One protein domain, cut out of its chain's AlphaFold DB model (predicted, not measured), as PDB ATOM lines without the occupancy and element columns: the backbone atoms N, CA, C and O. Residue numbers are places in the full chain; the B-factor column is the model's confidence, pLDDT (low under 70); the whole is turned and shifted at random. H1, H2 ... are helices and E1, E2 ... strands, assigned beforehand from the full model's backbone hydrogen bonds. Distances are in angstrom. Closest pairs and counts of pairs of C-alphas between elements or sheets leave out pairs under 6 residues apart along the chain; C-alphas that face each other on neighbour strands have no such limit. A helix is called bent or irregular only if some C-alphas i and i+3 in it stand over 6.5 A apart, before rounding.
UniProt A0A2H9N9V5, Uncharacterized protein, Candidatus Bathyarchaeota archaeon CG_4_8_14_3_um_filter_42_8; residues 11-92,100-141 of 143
ATOM      1  N   CYS A  11     126.712 155.964 173.366       94.19
ATOM      2  CA  CYS A  11     126.682 155.606 174.781       94.19
ATOM      3  C   CYS A  11     125.276 155.203 175.241       94.19
ATOM      4  O   CYS A  11     125.140 154.212 175.959       94.19
ATOM      5  N   SER A  12     124.242 155.928 174.811       92.75
ATOM      6  CA  SER A  12     122.837 155.599 175.076       92.75
ATOM      7  C   SER A  12     122.394 154.298 174.404       92.75
ATOM      8  O   SER A  12     121.636 153.538 174.999       92.75
ATOM      9  N   MET A  13     122.948 153.976 173.230       92.00
ATOM     10  CA  MET A  13     122.696 152.695 172.560       92.00
ATOM     11  C   MET A  13     123.332 151.500 173.289       92.00
ATOM     12  O   MET A  13     122.802 150.392 173.239       92.00
ATOM     13  N   LEU A  14     124.478 151.706 173.946       92.94
ATOM     14  CA  LEU A  14     125.246 150.642 174.601       92.94
ATOM     15  C   LEU A  14     124.868 150.411 176.068       92.94
ATOM     16  O   LEU A  14     125.041 149.302 176.578       92.94
ATOM     17  N   PHE A  15     124.395 151.442 176.771       94.50
ATOM     18  CA  PHE A  15     124.161 151.380 178.212       94.50
ATOM     19  C   PHE A  15     122.783 151.923 178.578       94.50
ATOM     20  O   PHE A  15     122.454 153.064 178.283       94.50
ATOM     21  N   GLN A  16     122.008 151.142 179.329       90.81
ATOM     22  CA  GLN A  16     120.678 151.559 179.793       90.81
ATOM     23  C   GLN A  16     120.733 152.614 180.908       90.81
ATOM     24  O   GLN A  16     119.884 153.491 180.983       90.81
ATOM     25  N   GLN A  17     121.723 152.535 181.802       94.25
ATOM     26  CA  GLN A  17     121.804 153.438 182.953       94.25
ATOM     27  C   GLN A  17     122.499 154.749 182.583       94.25
ATOM     28  O   GLN A  17     123.671 154.726 182.204       94.25
ATOM     29  N   GLU A  18     121.848 155.888 182.828       94.44
ATOM     30  CA  GLU A  18     122.379 157.234 182.537       94.44
ATOM     31  C   GLU A  18     123.782 157.470 183.111       94.44
ATOM     32  O   GLU A  18     124.664 157.994 182.435       94.44
ATOM     33  N   ARG A  19     124.047 157.003 184.341       96.19
ATOM     34  CA  ARG A  19     125.385 157.118 184.948       96.19
ATOM     35  C   ARG A  19     126.459 156.370 184.157       96.19
ATOM     36  O   ARG A  19     127.599 156.817 184.115       96.19
ATOM     37  N   ALA A  20     126.124 155.210 183.592       97.06
ATOM     38  CA  ALA A  20     127.049 154.432 182.772       97.06
ATOM     39  C   ALA A  20     127.235 155.074 181.394       97.06
ATOM     40  O   ALA A  20     128.365 155.140 180.920       97.06
ATOM     41  N   GLN A  21     126.160 155.612 180.807       96.88
ATOM     42  CA  GLN A  21     126.242 156.401 179.578       96.88
ATOM     43  C   GLN A  21     127.184 157.596 179.767       96.88
ATOM     44  O   GLN A  21     128.133 157.748 179.007       96.88
ATOM     45  N   HIS A  22     126.993 158.385 180.830       97.31
ATOM     46  CA  HIS A  22     127.819 159.561 181.127       97.31
ATOM     47  C   HIS A  22     129.287 159.209 181.383       97.31
ATOM     48  O   HIS A  22     130.189 159.802 180.798       97.31
ATOM     49  N   ALA A  23     129.549 158.176 182.190       97.94
ATOM     50  CA  ALA A  23     130.909 157.683 182.404       97.94
ATOM     51  C   ALA A  23     131.572 157.199 181.102       97.94
ATOM     52  O   ALA A  23     132.773 157.402 180.915       97.94
ATOM     53  N   CYS A  24     130.807 156.568 180.204       97.56
ATOM     54  CA  CYS A  24     131.300 156.149 178.898       97.56
ATOM     55  C   CYS A  24     131.638 157.359 178.016       97.56
ATOM     56  O   CYS A  24     132.725 157.386 177.447       97.56
ATOM     57  N   ARG A  25     130.782 158.391 177.977       96.38
ATOM     58  CA  ARG A  25     131.051 159.643 177.245       96.38
ATOM     59  C   ARG A  25     132.367 160.275 177.687       96.38
ATOM     60  O   ARG A  25     133.233 160.510 176.850       96.38
ATOM     61  N   LEU A  26     132.556 160.451 179.000       97.19
ATOM     62  CA  LEU A  26     133.796 160.996 179.562       97.19
ATOM     63  C   LEU A  26     135.014 160.158 179.162       97.19
ATOM     64  O   LEU A  26     136.047 160.707 178.779       97.19
ATOM     65  N   PHE A  27     134.901 158.830 179.237       97.19
ATOM     66  CA  PHE A  27     135.985 157.933 178.849       97.19
ATOM     67  C   PHE A  27     136.347 158.075 177.377       97.19
ATOM     68  O   PHE A  27     137.515 158.282 177.049       97.19
ATOM     69  N   LEU A  28     135.356 157.975 176.496       94.75
ATOM     70  CA  LEU A  28     135.590 158.003 175.066       94.75
ATOM     71  C   LEU A  28     136.112 159.377 174.618       94.75
ATOM     72  O   LEU A  28     137.042 159.443 173.818       94.75
ATOM     73  N   GLU A  29     135.611 160.470 175.191       93.88
ATOM     74  CA  GLU A  29     136.139 161.814 174.945       93.88
ATOM     75  C   GLU A  29     137.632 161.917 175.296       93.88
ATOM     76  O   GLU A  29     138.434 162.390 174.485       93.88
ATOM     77  N   HIS A  30     138.036 161.423 176.469       94.50
ATOM     78  CA  HIS A  30     139.449 161.414 176.852       94.50
ATOM     79  C   HIS A  30     140.284 160.500 175.948       94.50
ATOM     80  O   HIS A  30     141.409 160.855 175.586       94.50
ATOM     81  N   LEU A  31     139.732 159.349 175.555       93.19
ATOM     82  CA  LEU A  31     140.378 158.405 174.648       93.19
ATOM     83  C   LEU A  31     140.647 159.045 173.277       93.19
ATOM     84  O   LEU A  31     141.758 158.923 172.760       93.19
ATOM     85  N   LYS A  32     139.665 159.775 172.723       88.69
ATOM     86  CA  LYS A  32     139.775 160.500 171.445       88.69
ATOM     87  C   LYS A  32     140.819 161.609 171.526       88.69
ATOM     88  O   LYS A  32     141.693 161.670 170.667       88.69
ATOM     89  N   ARG A  33     140.787 162.431 172.583       89.38
ATOM     90  CA  ARG A  33     141.749 163.533 172.783       89.38
ATOM     91  C   ARG A  33     143.201 163.054 172.886       89.38
ATOM     92  O   ARG A  33     144.095 163.757 172.433       89.38
ATOM     93  N   ARG A  34     143.451 161.884 173.487       87.56
ATOM     94  CA  ARG A  34     144.811 161.333 173.649       87.56
ATOM     95  C   ARG A  34     145.291 160.460 172.487       87.56
ATOM     96  O   ARG A  34     146.464 160.101 172.458       87.56
ATOM     97  N   GLY A  35     144.410 160.091 171.555       86.56
ATOM     98  CA  GLY A  35     144.744 159.121 170.505       86.56
ATOM     99  C   GLY A  35     144.970 157.705 171.052       86.56
ATOM    100  O   GLY A  35     145.795 156.957 170.529       86.56
ATOM    101  N   GLY A  36     144.259 157.348 172.123       90.50
ATOM    102  CA  GLY A  36     144.362 156.056 172.796       90.50
ATOM    103  C   GLY A  36     145.051 156.111 174.159       90.50
ATOM    104  O   GLY A  36     145.735 157.072 174.497       90.50
ATOM    105  N   PHE A  37     144.846 155.064 174.955       93.50
ATOM    106  CA  PHE A  37     145.337 154.954 176.332       93.50
ATOM    107  C   PHE A  37     146.234 153.741 176.495       93.50
ATOM    108  O   PHE A  37     145.849 152.640 176.127       93.50
ATOM    109  N   THR A  38     147.369 153.883 177.157       93.12
ATOM    110  CA  THR A  38     148.100 152.735 177.701       93.12
ATOM    111  C   THR A  38     147.333 152.080 178.862       93.12
ATOM    112  O   THR A  38     146.352 152.618 179.388       93.12
ATOM    113  N   ARG A  39     147.788 150.905 179.320       91.44
ATOM    114  CA  ARG A  39     147.213 150.247 180.510       91.44
ATOM    115  C   ARG A  39     147.296 151.123 181.769       91.44
ATOM    116  O   ARG A  39     146.344 151.135 182.553       91.44
ATOM    117  N   SER A  40     148.399 151.849 181.962       91.88
ATOM    118  CA  SER A  40     148.586 152.743 183.112       91.88
ATOM    119  C   SER A  40     147.679 153.969 183.021       91.88
ATOM    120  O   SER A  40     147.017 154.296 184.004       91.88
ATOM    121  N   GLU A  41     147.549 154.579 181.842       95.19
ATOM    122  CA  GLU A  41     146.636 155.708 181.614       95.19
ATOM    123  C   GLU A  41     145.169 155.324 181.820       95.19
ATOM    124  O   GLU A  41     144.427 156.062 182.464       95.19
ATOM    125  N   LEU A  42     144.752 154.141 181.356       96.31
ATOM    126  CA  LEU A  42     143.403 153.636 181.610       96.31
ATOM    127  C   LEU A  42     143.150 153.424 183.106       96.31
ATOM    128  O   LEU A  42     142.069 153.739 183.606       96.31
ATOM    129  N   SER A  43     144.143 152.901 183.830       96.62
ATOM    130  CA  SER A  43     144.051 152.732 185.280       96.62
ATOM    131  C   SER A  43     143.975 154.068 186.012       96.62
ATOM    132  O   SER A  43     143.166 154.193 186.931       96.62
ATOM    133  N   LEU A  44     144.767 155.057 185.591       97.62
ATOM    134  CA  LEU A  44     144.727 156.413 186.133       97.62
ATOM    135  C   LEU A  44     143.362 157.060 185.887       97.62
ATOM    136  O   LEU A  44     142.726 157.508 186.836       97.62
ATOM    137  N   PHE A  45     142.856 157.003 184.653       97.88
ATOM    138  CA  PHE A  45     141.527 157.508 184.314       97.88
ATOM    139  C   PHE A  45     140.436 156.884 185.188       97.88
ATOM    140  O   PHE A  45     139.609 157.594 185.751       97.88
ATOM    141  N   ALA A  46     140.438 155.557 185.350       97.88
ATOM    142  CA  ALA A  46     139.420 154.879 186.146       97.88
ATOM    143  C   ALA A  46     139.510 155.239 187.644       97.88
ATOM    144  O   ALA A  46     138.490 155.284 188.335       97.88
ATOM    145  N   TRP A  47     140.717 155.513 188.147       98.12
ATOM    146  CA  TRP A  47     140.932 156.049 189.492       98.12
ATOM    147  C   TRP A  47     140.393 157.471 189.642       98.12
ATOM    148  O   TRP A  47     139.649 157.747 190.585       98.12
ATOM    149  N   ASP A  48     140.724 158.356 188.708       98.19
ATOM    150  CA  ASP A  48     140.289 159.751 188.724       98.19
ATOM    151  C   ASP A  48     138.771 159.874 188.552       98.19
ATOM    152  O   ASP A  48     138.129 160.689 189.219       98.19
ATOM    153  N   LEU A  49     138.170 159.003 187.739       98.00
ATOM    154  CA  LEU A  49     136.724 158.906 187.566       98.00
ATOM    155  C   LEU A  49     136.022 158.472 188.862       98.00
ATOM    156  O   LEU A  49     134.957 158.989 189.201       98.00
ATOM    157  N   GLN A  50     136.622 157.552 189.620       97.75
ATOM    158  CA  GLN A  50     136.099 157.140 190.923       97.75
ATOM    159  C   GLN A  50     136.255 158.235 191.981       97.75
ATOM    160  O   GLN A  50     135.349 158.446 192.789       97.75
ATOM    161  N   ALA A  51     137.385 158.942 191.970       97.06
ATOM    162  CA  ALA A  51     137.645 160.047 192.885       97.06
ATOM    163  C   ALA A  51     136.780 161.290 192.579       97.06
ATOM    164  O   ALA A  51     136.567 162.123 193.463       97.06
ATOM    165  N   GLY A  52     136.240 161.393 191.361       96.94
ATOM    166  CA  GLY A  52     135.506 162.567 190.875       96.94
ATOM    167  C   GLY A  52     136.429 163.721 190.491       96.94
ATOM    168  O   GLY A  52     136.084 164.883 190.676       96.94
ATOM    169  N   LYS A  53     137.631 163.386 190.010       97.38
ATOM    170  CA  LYS A  53     138.639 164.336 189.520       97.38
ATOM    171  C   LYS A  53     138.478 164.655 188.031       97.38
ATOM    172  O   LYS A  53     139.018 165.655 187.581       97.38
ATOM    173  N   ILE A  54     137.750 163.815 187.290       96.12
ATOM    174  CA  ILE A  54     137.472 164.023 185.860       96.12
ATOM    175  C   ILE A  54     136.424 165.124 185.662       96.12
ATOM    176  O   ILE A  54     136.619 166.022 184.853       96.12
ATOM    177  N   GLU A  55     135.328 165.072 186.421       96.38
ATOM    178  CA  GLU A  55     134.239 166.045 186.349       96.38
ATOM    179  C   GLU A  55     133.672 166.300 187.750       96.38
ATOM    180  O   GLU A  55     133.383 165.369 188.510       96.38
ATOM    181  N   LYS A  56     133.518 167.580 188.109       93.94
ATOM    182  CA  LYS A  56     133.045 167.988 189.435       93.94
ATOM    183  C   LYS A  56     131.607 167.514 189.657       93.94
ATOM    184  O   LYS A  56     130.715 167.829 188.883       93.94
ATOM    185  N   GLY A  57     131.376 166.812 190.766       94.31
ATOM    186  CA  GLY A  57     130.047 166.307 191.136       94.31
ATOM    187  C   GLY A  57     129.700 164.945 190.530       94.31
ATOM    188  O   GLY A  57     128.712 164.339 190.944       94.31
ATOM    189  N   PHE A  58     130.538 164.402 189.641       97.50
ATOM    190  CA  PHE A  58     130.348 163.072 189.079       97.50
ATOM    191  C   PHE A  58     131.395 162.079 189.589       97.50
ATOM    192  O   PHE A  58     132.578 162.383 189.714       97.50
ATOM    193  N   ARG A  59     130.951 160.855 189.895       97.75
ATOM    194  CA  ARG A  59     131.809 159.730 190.289       97.75
ATOM    195  C   ARG A  59     131.298 158.443 189.674       97.75
ATOM    196  O   ARG A  59     130.087 158.201 189.649       97.75
ATOM    197  N   TYR A  60     132.208 157.568 189.275       98.31
ATOM    198  CA  TYR A  60     131.847 156.239 188.795       98.31
ATOM    199  C   TYR A  60     132.799 155.180 189.343       98.31
ATOM    200  O   TYR A  60     134.009 155.369 189.365       98.31
ATOM    201  N   SER A  61     132.248 154.059 189.814       98.12
ATOM    202  CA  SER A  61     133.043 152.984 190.414       98.12
ATOM    203  C   SER A  61     134.064 152.443 189.415       98.12
ATOM    204  O   SER A  61     133.696 152.053 188.306       98.12
ATOM    205  N   ARG A  62     135.327 152.332 189.844       98.00
ATOM    206  CA  ARG A  62     136.404 151.727 189.054       98.00
ATOM    207  C   ARG A  62     136.058 150.290 188.673       98.00
ATOM    208  O   ARG A  62     136.180 149.919 187.512       98.00
ATOM    209  N   THR A  63     135.550 149.499 189.618       98.00
ATOM    210  CA  THR A  63     135.112 148.122 189.348       98.00
ATOM    211  C   THR A  63     134.041 148.088 188.264       98.00
ATOM    212  O   THR A  63     134.208 147.368 187.285       98.00
ATOM    213  N   ARG A  64     132.989 148.918 188.376       97.44
ATOM    214  CA  ARG A  64     131.938 148.992 187.346       97.44
ATOM    215  C   ARG A  64     132.477 149.484 186.005       97.44
ATOM    216  O   ARG A  64     132.035 148.998 184.973       97.44
ATOM    217  N   PHE A  65     133.439 150.404 185.996       98.25
ATOM    218  CA  PHE A  65     134.077 150.855 184.760       98.25
ATOM    219  C   PHE A  65     134.734 149.684 184.018       98.25
ATOM    220  O   PHE A  65     134.490 149.494 182.828       98.25
ATOM    221  N   TYR A  66     135.507 148.852 184.723       98.00
ATOM    222  CA  TYR A  66     136.173 147.700 184.115       98.00
ATOM    223  C   TYR A  66     135.206 146.585 183.709       98.00
ATOM    224  O   TYR A  66     135.366 146.019 182.627       98.00
ATOM    225  N   THR A  67     134.233 146.249 184.560       97.19
ATOM    226  CA  THR A  67     133.337 145.105 184.332       97.19
ATOM    227  C   THR A  67     132.181 145.409 183.388       97.19
ATOM    228  O   THR A  67     131.639 144.475 182.802       97.19
ATOM    229  N   ASN A  68     131.825 146.686 183.230       97.00
ATOM    230  CA  ASN A  68     130.763 147.137 182.341       97.00
ATOM    231  C   ASN A  68     131.345 147.877 181.133       97.00
ATOM    232  O   ASN A  68     131.462 147.294 180.064       97.00
ATOM    233  N   ILE A  69     131.796 149.124 181.300       97.81
ATOM    234  CA  ILE A  69     132.140 150.008 180.172       97.81
ATOM    235  C   ILE A  69     133.281 149.438 179.326       97.81
ATOM    236  O   ILE A  69     133.099 149.161 178.141       97.81
ATOM    237  N   ARG A  70     134.451 149.205 179.934       97.50
ATOM    238  CA  ARG A  70     135.620 148.679 179.215       97.50
ATOM    239  C   ARG A  70     135.319 147.314 178.598       97.50
ATOM    240  O   ARG A  70     135.686 147.074 177.452       97.50
ATOM    241  N   LYS A  71     134.681 146.418 179.364       97.06
ATOM    242  CA  LYS A  71     134.339 145.072 178.894       97.06
ATOM    243  C   LYS A  71     133.425 145.141 177.672       97.06
ATOM    244  O   LYS A  71     133.769 144.546 176.664       97.06
ATOM    245  N   THR A  72     132.334 145.902 177.732       97.12
ATOM    246  CA  THR A  72     131.387 146.061 176.620       97.12
ATOM    247  C   THR A  72     132.072 146.599 175.368       97.12
ATOM    248  O   THR A  72     131.931 146.006 174.302       97.12
ATOM    249  N   LEU A  73     132.876 147.660 175.487       96.81
ATOM    250  CA  LEU A  73     133.567 148.249 174.336       96.81
ATOM    251  C   LEU A  73     134.577 147.284 173.689       96.81
ATOM    252  O   LEU A  73     134.660 147.235 172.464       96.81
ATOM    253  N   LEU A  74     135.313 146.501 174.491       96.31
ATOM    254  CA  LEU A  74     136.226 145.467 173.983       96.31
ATOM    255  C   LEU A  74     135.470 144.290 173.361       96.31
ATOM    256  O   LEU A  74     135.839 143.817 172.293       96.31
ATOM    257  N   THR A  75     134.415 143.804 174.019       95.69
ATOM    258  CA  THR A  75     133.622 142.661 173.547       95.69
ATOM    259  C   THR A  75     132.926 142.963 172.225       95.69
ATOM    260  O   THR A  75     132.828 142.079 171.381       95.69
ATOM    261  N   LEU A  76     132.480 144.203 172.023       94.44
ATOM    262  CA  LEU A  76     131.884 144.647 170.764       94.44
ATOM    263  C   LEU A  76     132.923 145.038 169.701       94.44
ATOM    264  O   LEU A  76     132.538 145.409 168.599       94.44
ATOM    265  N   GLY A  77     134.221 144.990 170.022       94.81
ATOM    266  CA  GLY A  77     135.288 145.376 169.097       94.81
ATOM    267  C   GLY A  77     135.305 146.866 168.746       94.81
ATOM    268  O   GLY A  77     135.927 147.249 167.758       94.81
ATOM    269  N   LEU A  78     134.632 147.714 169.532       95.31
ATOM    270  CA  LEU A  78     134.619 149.167 169.333       95.31
ATOM    271  C   LEU A  78     135.958 149.786 169.741       95.31
ATOM    272  O   LEU A  78     136.429 150.730 169.111       95.31
ATOM    273  N   ILE A  79     136.602 149.213 170.760       95.69
ATOM    274  CA  ILE A  79     138.000 149.494 171.091       95.69
ATOM    275  C   ILE A  79     138.827 148.212 170.996       95.69
ATOM    276  O   ILE A  79     138.336 147.131 171.317       95.69
ATOM    277  N   ALA A  80     140.096 148.340 170.620       93.94
ATOM    278  CA  ALA A  80     141.063 147.245 170.604       93.94
ATOM    279  C   ALA A  80     142.329 147.623 171.371       93.94
ATOM    280  O   ALA A  80     142.581 148.798 171.635       93.94
ATOM    281  N   ILE A  81     143.113 146.611 171.740       93.62
ATOM    282  CA  ILE A  81     144.460 146.793 172.274       93.62
ATOM    283  C   ILE A  81     145.425 146.627 171.102       93.62
ATOM    284  O   ILE A  81     145.569 145.527 170.577       93.62
ATOM    285  N   GLU A  82     146.070 147.712 170.696       89.69
ATOM    286  CA  GLU A  82     147.053 147.724 169.616       89.69
ATOM    287  C   GLU A  82     148.453 148.005 170.149       89.69
ATOM    288  O   GLU A  82     148.639 148.802 171.071       89.69
ATOM    289  N   GLN A  83     149.458 147.389 169.534       85.50
ATOM    290  CA  GLN A  83     150.855 147.723 169.777       85.50
ATOM    291  C   GLN A  83     151.215 148.994 169.005       85.50
ATOM    292  O   GLN A  83     151.050 149.067 167.787       85.50
ATOM    293  N   ARG A  84     151.704 150.009 169.713       76.81
ATOM    294  CA  ARG A  84     152.145 151.276 169.130       76.81
ATOM    295  C   ARG A  84     153.589 151.535 169.533       76.81
ATOM    296  O   ARG A  84     153.943 151.386 170.699       76.81
ATOM    297  N   PHE A  85     154.406 151.937 168.563       70.12
ATOM    298  CA  PHE A  85     155.757 152.414 168.835       70.12
ATOM    299  C   PHE A  85     155.674 153.792 169.486       70.12
ATOM    300  O   PHE A  85     154.991 154.683 168.979       70.12
ATOM    301  N   VAL A  86     156.350 153.950 170.614       65.88
ATOM    302  CA  VAL A  86     156.531 155.226 171.297       65.88
ATOM    303  C   VAL A  86     158.026 155.510 171.305       65.88
ATOM    304  O   VAL A  86     158.819 154.655 171.695       65.88
ATOM    305  N   ASP A  87     158.412 156.689 170.827       59.28
ATOM    306  CA  ASP A  87     159.790 157.151 170.952       59.28
ATOM    307  C   ASP A  87     159.991 157.615 172.400       59.28
ATOM    308  O   ASP A  87     159.489 158.668 172.803       59.28
ATOM    309  N   THR A  88     160.691 156.813 173.200       56.69
ATOM    310  CA  THR A  88     161.013 157.169 174.583       56.69
ATOM    311  C   THR A  88     162.326 157.945 174.581       56.69
ATOM    312  O   THR A  88     163.374 157.429 174.194       56.69
ATOM    313  N   LEU A  89     162.271 159.218 174.979       51.88
ATOM    314  CA  LEU A  89     163.457 160.044 175.205       51.88
ATOM    315  C   LEU A  89     163.977 159.779 176.620       51.88
ATOM    316  O   LEU A  89     163.576 160.448 177.570       51.88
ATOM    317  N   GLU A  90     164.876 158.808 176.764       53.38
ATOM    318  CA  GLU A  90     165.651 158.660 177.999       53.38
ATOM    319  C   GLU A  90     166.734 159.747 178.047       53.38
ATOM    320  O   GLU A  90     167.709 159.728 177.291       53.38
ATOM    321  N   GLN A  91     166.530 160.739 178.919       54.41
ATOM    322  CA  GLN A  91     167.412 161.904 179.063       54.41
ATOM    323  C   GLN A  91     168.782 161.552 179.674       54.41
ATOM    324  O   GLN A  91     169.740 162.294 179.461       54.41
ATOM    325  N   ASP A  92     168.895 160.395 180.332       54.47
ATOM    326  CA  ASP A  92     170.089 159.964 181.072       54.47
ATOM    327  C   ASP A  92     171.082 159.120 180.244       54.47
ATOM    328  O   ASP A  92     172.125 158.707 180.754       54.47
ATOM    329  N   HIS A 100     165.281 154.874 171.838       56.47
ATOM    330  CA  HIS A 100     164.714 153.536 171.905       56.47
ATOM    331  C   HIS A 100     163.233 153.618 171.511       56.47
ATOM    332  O   HIS A 100     162.499 154.487 171.984       56.47
ATOM    333  N   ARG A 101     162.811 152.750 170.588       57.81
ATOM    334  CA  ARG A 101     161.399 152.604 170.218       57.81
ATOM    335  C   ARG A 101     160.795 151.558 171.130       57.81
ATOM    336  O   ARG A 101     160.984 150.365 170.903       57.81
ATOM    337  N   ASP A 102     160.060 152.005 172.135       69.56
ATOM    338  CA  ASP A 102     159.313 151.094 172.987       69.56
ATOM    339  C   ASP A 102     158.016 150.690 172.301       69.56
ATOM    340  O   ASP A 102     157.306 151.507 171.709       69.56
ATOM    341  N   VAL A 103     157.694 149.403 172.383       76.06
ATOM    342  CA  VAL A 103     156.398 148.890 171.949       76.06
ATOM    343  C   VAL A 103     155.460 148.952 173.142       76.06
ATOM    344  O   VAL A 103     155.625 148.217 174.114       76.06
ATOM    345  N   VAL A 104     154.461 149.828 173.071       84.69
ATOM    346  CA  VAL A 104     153.474 150.002 174.136       84.69
ATOM    347  C   VAL A 104     152.097 149.595 173.636       84.69
ATOM    348  O   VAL A 104     151.652 150.002 172.565       84.69
ATOM    349  N   GLU A 105     151.390 148.807 174.437       89.75
ATOM    350  CA  GLU A 105     149.995 148.476 174.174       89.75
ATOM    351  C   GLU A 105     149.071 149.650 174.511       89.75
ATOM    352  O   GLU A 105     149.065 150.143 175.647       89.75
ATOM    353  N   LYS A 106     148.243 150.053 173.545       92.94
ATOM    354  CA  LYS A 106     147.240 151.103 173.698       92.94
ATOM    355  C   LYS A 106     145.838 150.605 173.369       92.94
ATOM    356  O   LYS A 106     145.615 149.974 172.346       92.94
ATOM    357  N   TYR A 107     144.883 150.956 174.221       94.62
ATOM    358  CA  TYR A 107     143.463 150.946 173.911       94.62
ATOM    359  C   TYR A 107     143.188 152.040 172.888       94.62
ATOM    360  O   TYR A 107     143.442 153.209 173.179       94.62
ATOM    361  N   VAL A 108     142.671 151.678 171.721       92.62
ATOM    362  CA  VAL A 108     142.364 152.621 170.642       92.62
ATOM    363  C   VAL A 108     140.953 152.399 170.095       92.62
ATOM    364  O   VAL A 108     140.480 151.259 170.096       92.62
ATOM    365  N   PRO A 109     140.267 153.463 169.640       93.12
ATOM    366  CA  PRO A 109     139.044 153.340 168.851       93.12
ATOM    367  C   PRO A 109     139.285 152.558 167.555       93.12
ATOM    368  O   PRO A 109     140.293 152.773 166.886       93.12
ATOM    369  N   VAL A 110     138.347 151.690 167.171       93.81
ATOM    370  CA  VAL A 110     138.454 150.857 165.963       93.81
ATOM    371  C   VAL A 110     137.386 151.241 164.951       93.81
ATOM    372  O   VAL A 110     136.198 151.283 165.283       93.81
ATOM    373  N   ARG A 111     137.786 151.472 163.695       93.25
ATOM    374  CA  ARG A 111     136.842 151.681 162.590       93.25
ATOM    375  C   ARG A 111     136.144 150.384 162.229       93.25
ATOM    376  O   ARG A 111     136.790 149.407 161.867       93.25
ATOM    377  N   GLN A 112     134.817 150.401 162.279       94.75
ATOM    378  CA  GLN A 112     134.015 149.217 162.013       94.75
ATOM    379  C   GLN A 112     133.856 149.019 160.499       94.75
ATOM    380  O   GLN A 112     133.376 149.940 159.823       94.75
ATOM    381  N   PRO A 113     134.228 147.850 159.944       93.50
ATOM    382  CA  PRO A 113     134.184 147.577 158.509       93.50
ATOM    383  C   PRO A 113     132.763 147.206 158.063       93.50
ATOM    384  O   PRO A 113     132.473 146.068 157.701       93.50
ATOM    385  N   ILE A 114     131.846 148.170 158.122       93.44
ATOM    386  CA  ILE A 114     130.440 147.954 157.777       93.44
ATOM    387  C   ILE A 114     130.138 148.288 156.308       93.44
ATOM    388  O   ILE A 114     130.735 149.206 155.739       93.44
ATOM    389  N   PRO A 115     129.174 147.592 155.679       92.62
ATOM    390  CA  PRO A 115     128.690 147.957 154.352       92.62
ATOM    391  C   PRO A 115     127.986 149.322 154.372       92.62
ATOM    392  O   PRO A 115     127.406 149.725 155.378       92.62
ATOM    393  N   LYS A 116     127.966 150.017 153.226       89.88
ATOM    394  CA  LYS A 116     127.286 151.324 153.093       89.88
ATOM    395  C   LYS A 116     125.776 151.247 153.339       89.88
ATOM    396  O   LYS A 116     125.181 152.219 153.795       89.88
ATOM    397  N   ARG A 117     125.154 150.116 152.993       91.62
ATOM    398  CA  ARG A 117     123.713 149.885 153.152       91.62
ATOM    399  C   ARG A 117     123.452 149.001 154.376       91.62
ATOM    400  O   ARG A 117     124.196 148.036 154.562       91.62
ATOM    401  N   PRO A 118     122.418 149.307 155.178       92.81
ATOM    402  CA  PRO A 118     122.021 148.446 156.279       92.81
ATOM    403  C   PRO A 118     121.458 147.120 155.755       92.81
ATOM    404  O   PRO A 118     120.834 147.110 154.693       92.81
ATOM    405  N   PRO A 119     121.607 146.022 156.512       91.31
ATOM    406  CA  PRO A 119     120.841 144.803 156.290       91.31
ATOM    407  C   PRO A 119     119.327 145.063 156.338       91.31
ATOM    408  O   PRO A 119     118.853 145.924 157.092       91.31
ATOM    409  N   ASP A 120     118.567 144.299 155.556       89.50
ATOM    410  CA  ASP A 120     117.107 144.390 155.517       89.50
ATOM    411  C   ASP A 120     116.448 143.782 156.765       89.50
ATOM    412  O   ASP A 120     116.974 142.855 157.388       89.50
ATOM    413  N   GLY A 121     115.266 144.303 157.114       85.44
ATOM    414  CA  GLY A 121     114.455 143.848 158.249       85.44
ATOM    415  C   GLY A 121     114.937 144.334 159.623       85.44
ATOM    416  O   GLY A 121     116.045 144.830 159.783       85.44
ATOM    417  N   LEU A 122     114.095 144.203 160.649       78.94
ATOM    418  CA  LEU A 122     114.437 144.551 162.035       78.94
ATOM    419  C   LEU A 122     115.048 143.339 162.749       78.94
ATOM    420  O   LEU A 122     114.375 142.632 163.492       78.94
ATOM    421  N   ASN A 123     116.327 143.076 162.485       87.12
ATOM    422  CA  ASN A 123     117.065 141.939 163.035       87.12
ATOM    423  C   ASN A 123     118.372 142.374 163.723       87.12
ATOM    424  O   ASN A 123     118.815 143.519 163.610       87.12
ATOM    425  N   LEU A 124     118.997 141.441 164.448       87.94
ATOM    426  CA  LEU A 124     120.262 141.679 165.148       87.94
ATOM    427  C   LEU A 124     121.375 142.215 164.219       87.94
ATOM    428  O   LEU A 124     122.036 143.175 164.612       87.94
ATOM    429  N   PRO A 125     121.571 141.696 162.987       90.75
ATOM    430  CA  PRO A 125     122.517 142.283 162.037       90.75
ATOM    431  C   PRO A 125     122.277 143.768 161.754       90.75
ATOM    432  O   PRO A 125     123.227 144.550 161.764       90.75
ATOM    433  N   ARG A 126     121.020 144.184 161.545       90.81
ATOM    434  CA  ARG A 126     120.689 145.599 161.351       90.81
ATOM    435  C   ARG A 126     120.985 146.423 162.599       90.81
ATOM    436  O   ARG A 126     121.514 147.521 162.475       90.81
ATOM    437  N   LEU A 127     120.696 145.896 163.787       89.50
ATOM    438  CA  LEU A 127     121.010 146.579 165.041       89.50
ATOM    439  C   LEU A 127     122.520 146.808 165.204       89.50
ATOM    440  O   LEU A 127     122.951 147.928 165.468       89.50
ATOM    441  N   MET A 128     123.321 145.761 164.996       91.44
ATOM    442  CA  MET A 128     124.781 145.850 165.061       91.44
ATOM    443  C   MET A 128     125.328 146.815 164.011       91.44
ATOM    444  O   MET A 128     126.201 147.622 164.315       91.44
ATOM    445  N   TRP A 129     124.773 146.788 162.795       93.94
ATOM    446  CA  TRP A 129     125.115 147.757 161.759       93.94
ATOM    447  C   TRP A 129     124.853 149.195 162.221       93.94
ATOM    448  O   TRP A 129     125.718 150.047 162.045       93.94
ATOM    449  N   THR A 130     123.710 149.464 162.863       92.50
ATOM    450  CA  THR A 130     123.373 150.799 163.382       92.50
ATOM    451  C   THR A 130     124.353 151.245 164.466       92.50
ATOM    452  O   THR A 130     124.837 152.372 164.404       92.50
ATOM    453  N   ILE A 131     124.699 150.366 165.415       93.06
ATOM    454  CA  ILE A 131     125.698 150.640 166.466       93.06
ATOM    455  C   ILE A 131     127.049 150.990 165.832       93.06
ATOM    456  O   ILE A 131     127.632 152.029 166.131       93.06
ATOM    457  N   CYS A 132     127.532 150.147 164.920       94.62
ATOM    458  CA  CYS A 132     128.816 150.342 164.257       94.62
ATOM    459  C   CYS A 132     128.844 151.598 163.379       94.62
ATOM    460  O   CYS A 132     129.866 152.281 163.318       94.62
ATOM    461  N   LYS A 133     127.732 151.919 162.708       94.12
ATOM    462  CA  LYS A 133     127.609 153.147 161.923       94.12
ATOM    463  C   LYS A 133     127.692 154.363 162.829       94.12
ATOM    464  O   LYS A 133     128.537 155.217 162.606       94.12
ATOM    465  N   ARG A 134     126.883 154.390 163.889       93.06
ATOM    466  CA  ARG A 134     126.869 155.490 164.853       93.06
ATOM    467  C   ARG A 134     128.236 155.706 165.493       93.06
ATOM    468  O   ARG A 134     128.684 156.839 165.604       93.06
ATOM    469  N   TRP A 135     128.922 154.620 165.846       94.38
ATOM    470  CA  TRP A 135     130.300 154.666 166.324       94.38
ATOM    471  C   TRP A 135     131.251 155.309 165.309       94.38
ATOM    472  O   TRP A 135     132.009 156.206 165.667       94.38
ATOM    473  N   ASN A 136     131.215 154.876 164.045       94.00
ATOM    474  CA  ASN A 136     132.065 155.456 163.006       94.00
ATOM    475  C   ASN A 136     131.777 156.957 162.812       94.00
ATOM    476  O   ASN A 136     132.722 157.741 162.759       94.00
ATOM    477  N   ASP A 137     130.501 157.339 162.764       91.56
ATOM    478  CA  ASP A 137     130.064 158.719 162.539       91.56
ATOM    479  C   ASP A 137     130.474 159.635 163.720       91.56
ATOM    480  O   ASP A 137     131.030 160.708 163.523       91.56
ATOM    481  N   GLU A 138     130.283 159.213 164.974       87.81
ATOM    482  CA  GLU A 138     130.584 160.057 166.150       87.81
ATOM    483  C   GLU A 138     132.075 160.094 166.516       87.81
ATOM    484  O   GLU A 138     132.625 161.121 166.943       87.81
ATOM    485  N   PHE A 139     132.746 158.947 166.406       81.69
ATOM    486  CA  PHE A 139     134.079 158.773 166.971       81.69
ATOM    487  C   PHE A 139     135.208 158.889 165.961       81.69
ATOM    488  O   PHE A 139     136.322 159.222 166.374       81.69
ATOM    489  N   LEU A 140     134.933 158.672 164.674       79.94
ATOM    490  CA  LEU A 140     135.967 158.561 163.646       79.94
ATOM    491  C   LEU A 140     135.816 159.557 162.492       79.94
ATOM    492  O   LEU A 140     136.792 159.760 161.774       79.94
ATOM    493  N   GLU A 141     134.668 160.219 162.313       68.50
ATOM    494  CA  GLU A 141     134.611 161.393 161.434       68.50
ATOM    495  C   GLU A 141     135.368 162.570 162.084       68.50
ATOM    496  O   GLU A 141     135.102 162.965 163.225       68.50
TER     497      GLU A 141
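What this domain is: This is residues 11 to 92 and 100 to 141 of the 143 residues of an uncharacterized protein of Candidatus Bathyarchaeota archaeon CG_4_8_14_3_um_filter_42_8 (UniProt A0A2H9N9V5). A two-stranded ribbon, E1 and E2, bent partway along, reaches out from a small cluster of helices in which the centres of H2, H3 and H4 make a triangle, with short H1 beside H2. At the other end of the long axis lies H5, touching no helix and reached by a long loop; residues 120 to 125, of which 124 and 125 belong to H5, stick out. The printed part has 124 residues with five named helices and two named strands, in the order H1 H2 H3 H4 E1 E2 H5; the sheet is antiparallel and the class is mixed. It is only just compact, close to loose, with a radius of gyration of the C-alphas of 16.4 A, and elongated, spanning 62 by 37 by 23 A.

How they stand to each other: E1, residues 79 to 88, and E2, residues 100 to 109, are antiparallel neighbours at 154 degrees; N 82 and O 106 are 2.8 A apart and N 104 and O 84 2.9 A, within hydrogen-bond range. E1 bends by 53 degrees at residue 83 and E2 by 55 degrees at residue 105. Residues 37 to 38 make a short antiparallel pairing with residues 106 to 107 of E2. The closest C-alphas of E2 and H2, residues 18 to 34, are those of Val 108 and Leu 31, 7.3 A apart. H2 only just touches H4, residues 62 to 75, with 3 pairs of C-alphas within 8 A, the closest Cys 24 and Ile 69 at 6.3 A; the tilt of 69.7 degrees is steep, only just short of about perpendicular, and they run the same way. With its residues 46 to 50 alone, H3, residues 39 to 51, touches H4, the closest C-alphas being Ala 46 and Arg 62 at 5.2 A, at a steep tilt of 47 degrees, opposite ways. H1, residues 11 to 14, touches H2, the closest C-alphas being Cys 11 and Gln 21 at 4.9 A. H5, residues 124 to 139, is close to H1 but not clearly touching, the closest C-alphas being Met 13 and Ile 131 at 7.1 A; H5 and H4 are apart. Every O i to N i+4 pair is within hydrogen-bond range in H2, H3 and H5, 8 of 10 are in H4, and H1 is too short for such a pair.

Where its parts are: E1 is 24.5 A long and E2 25.9 A, from C-alpha 100 at (164.714, 153.536, 171.905). H2 is 24.5 A long, H5 22.1 A, H3 18.5 A and H4 18.2 A. H4 is irregular, but only just: C-alphas 67 and 70 are 6.6 A apart. H1 begins with C-alpha 11 at (126.682, 155.606, 174.781), and H5 ends with C-alpha 139 at (134.079, 158.773, 166.971).

The domain as a whole: The two farthest C-alphas, Asp 92 and Gly 121, are 62.3 A apart. Residues 93 to 99 are not printed, and C-alphas 92 and 100 are 12.4 A apart across the cut. The link from E2 to H5 is long, 14 residues. Mean pLDDT of the printed part is 90.2; residues 86 to 92, 100 to 102 and 141 are under 70.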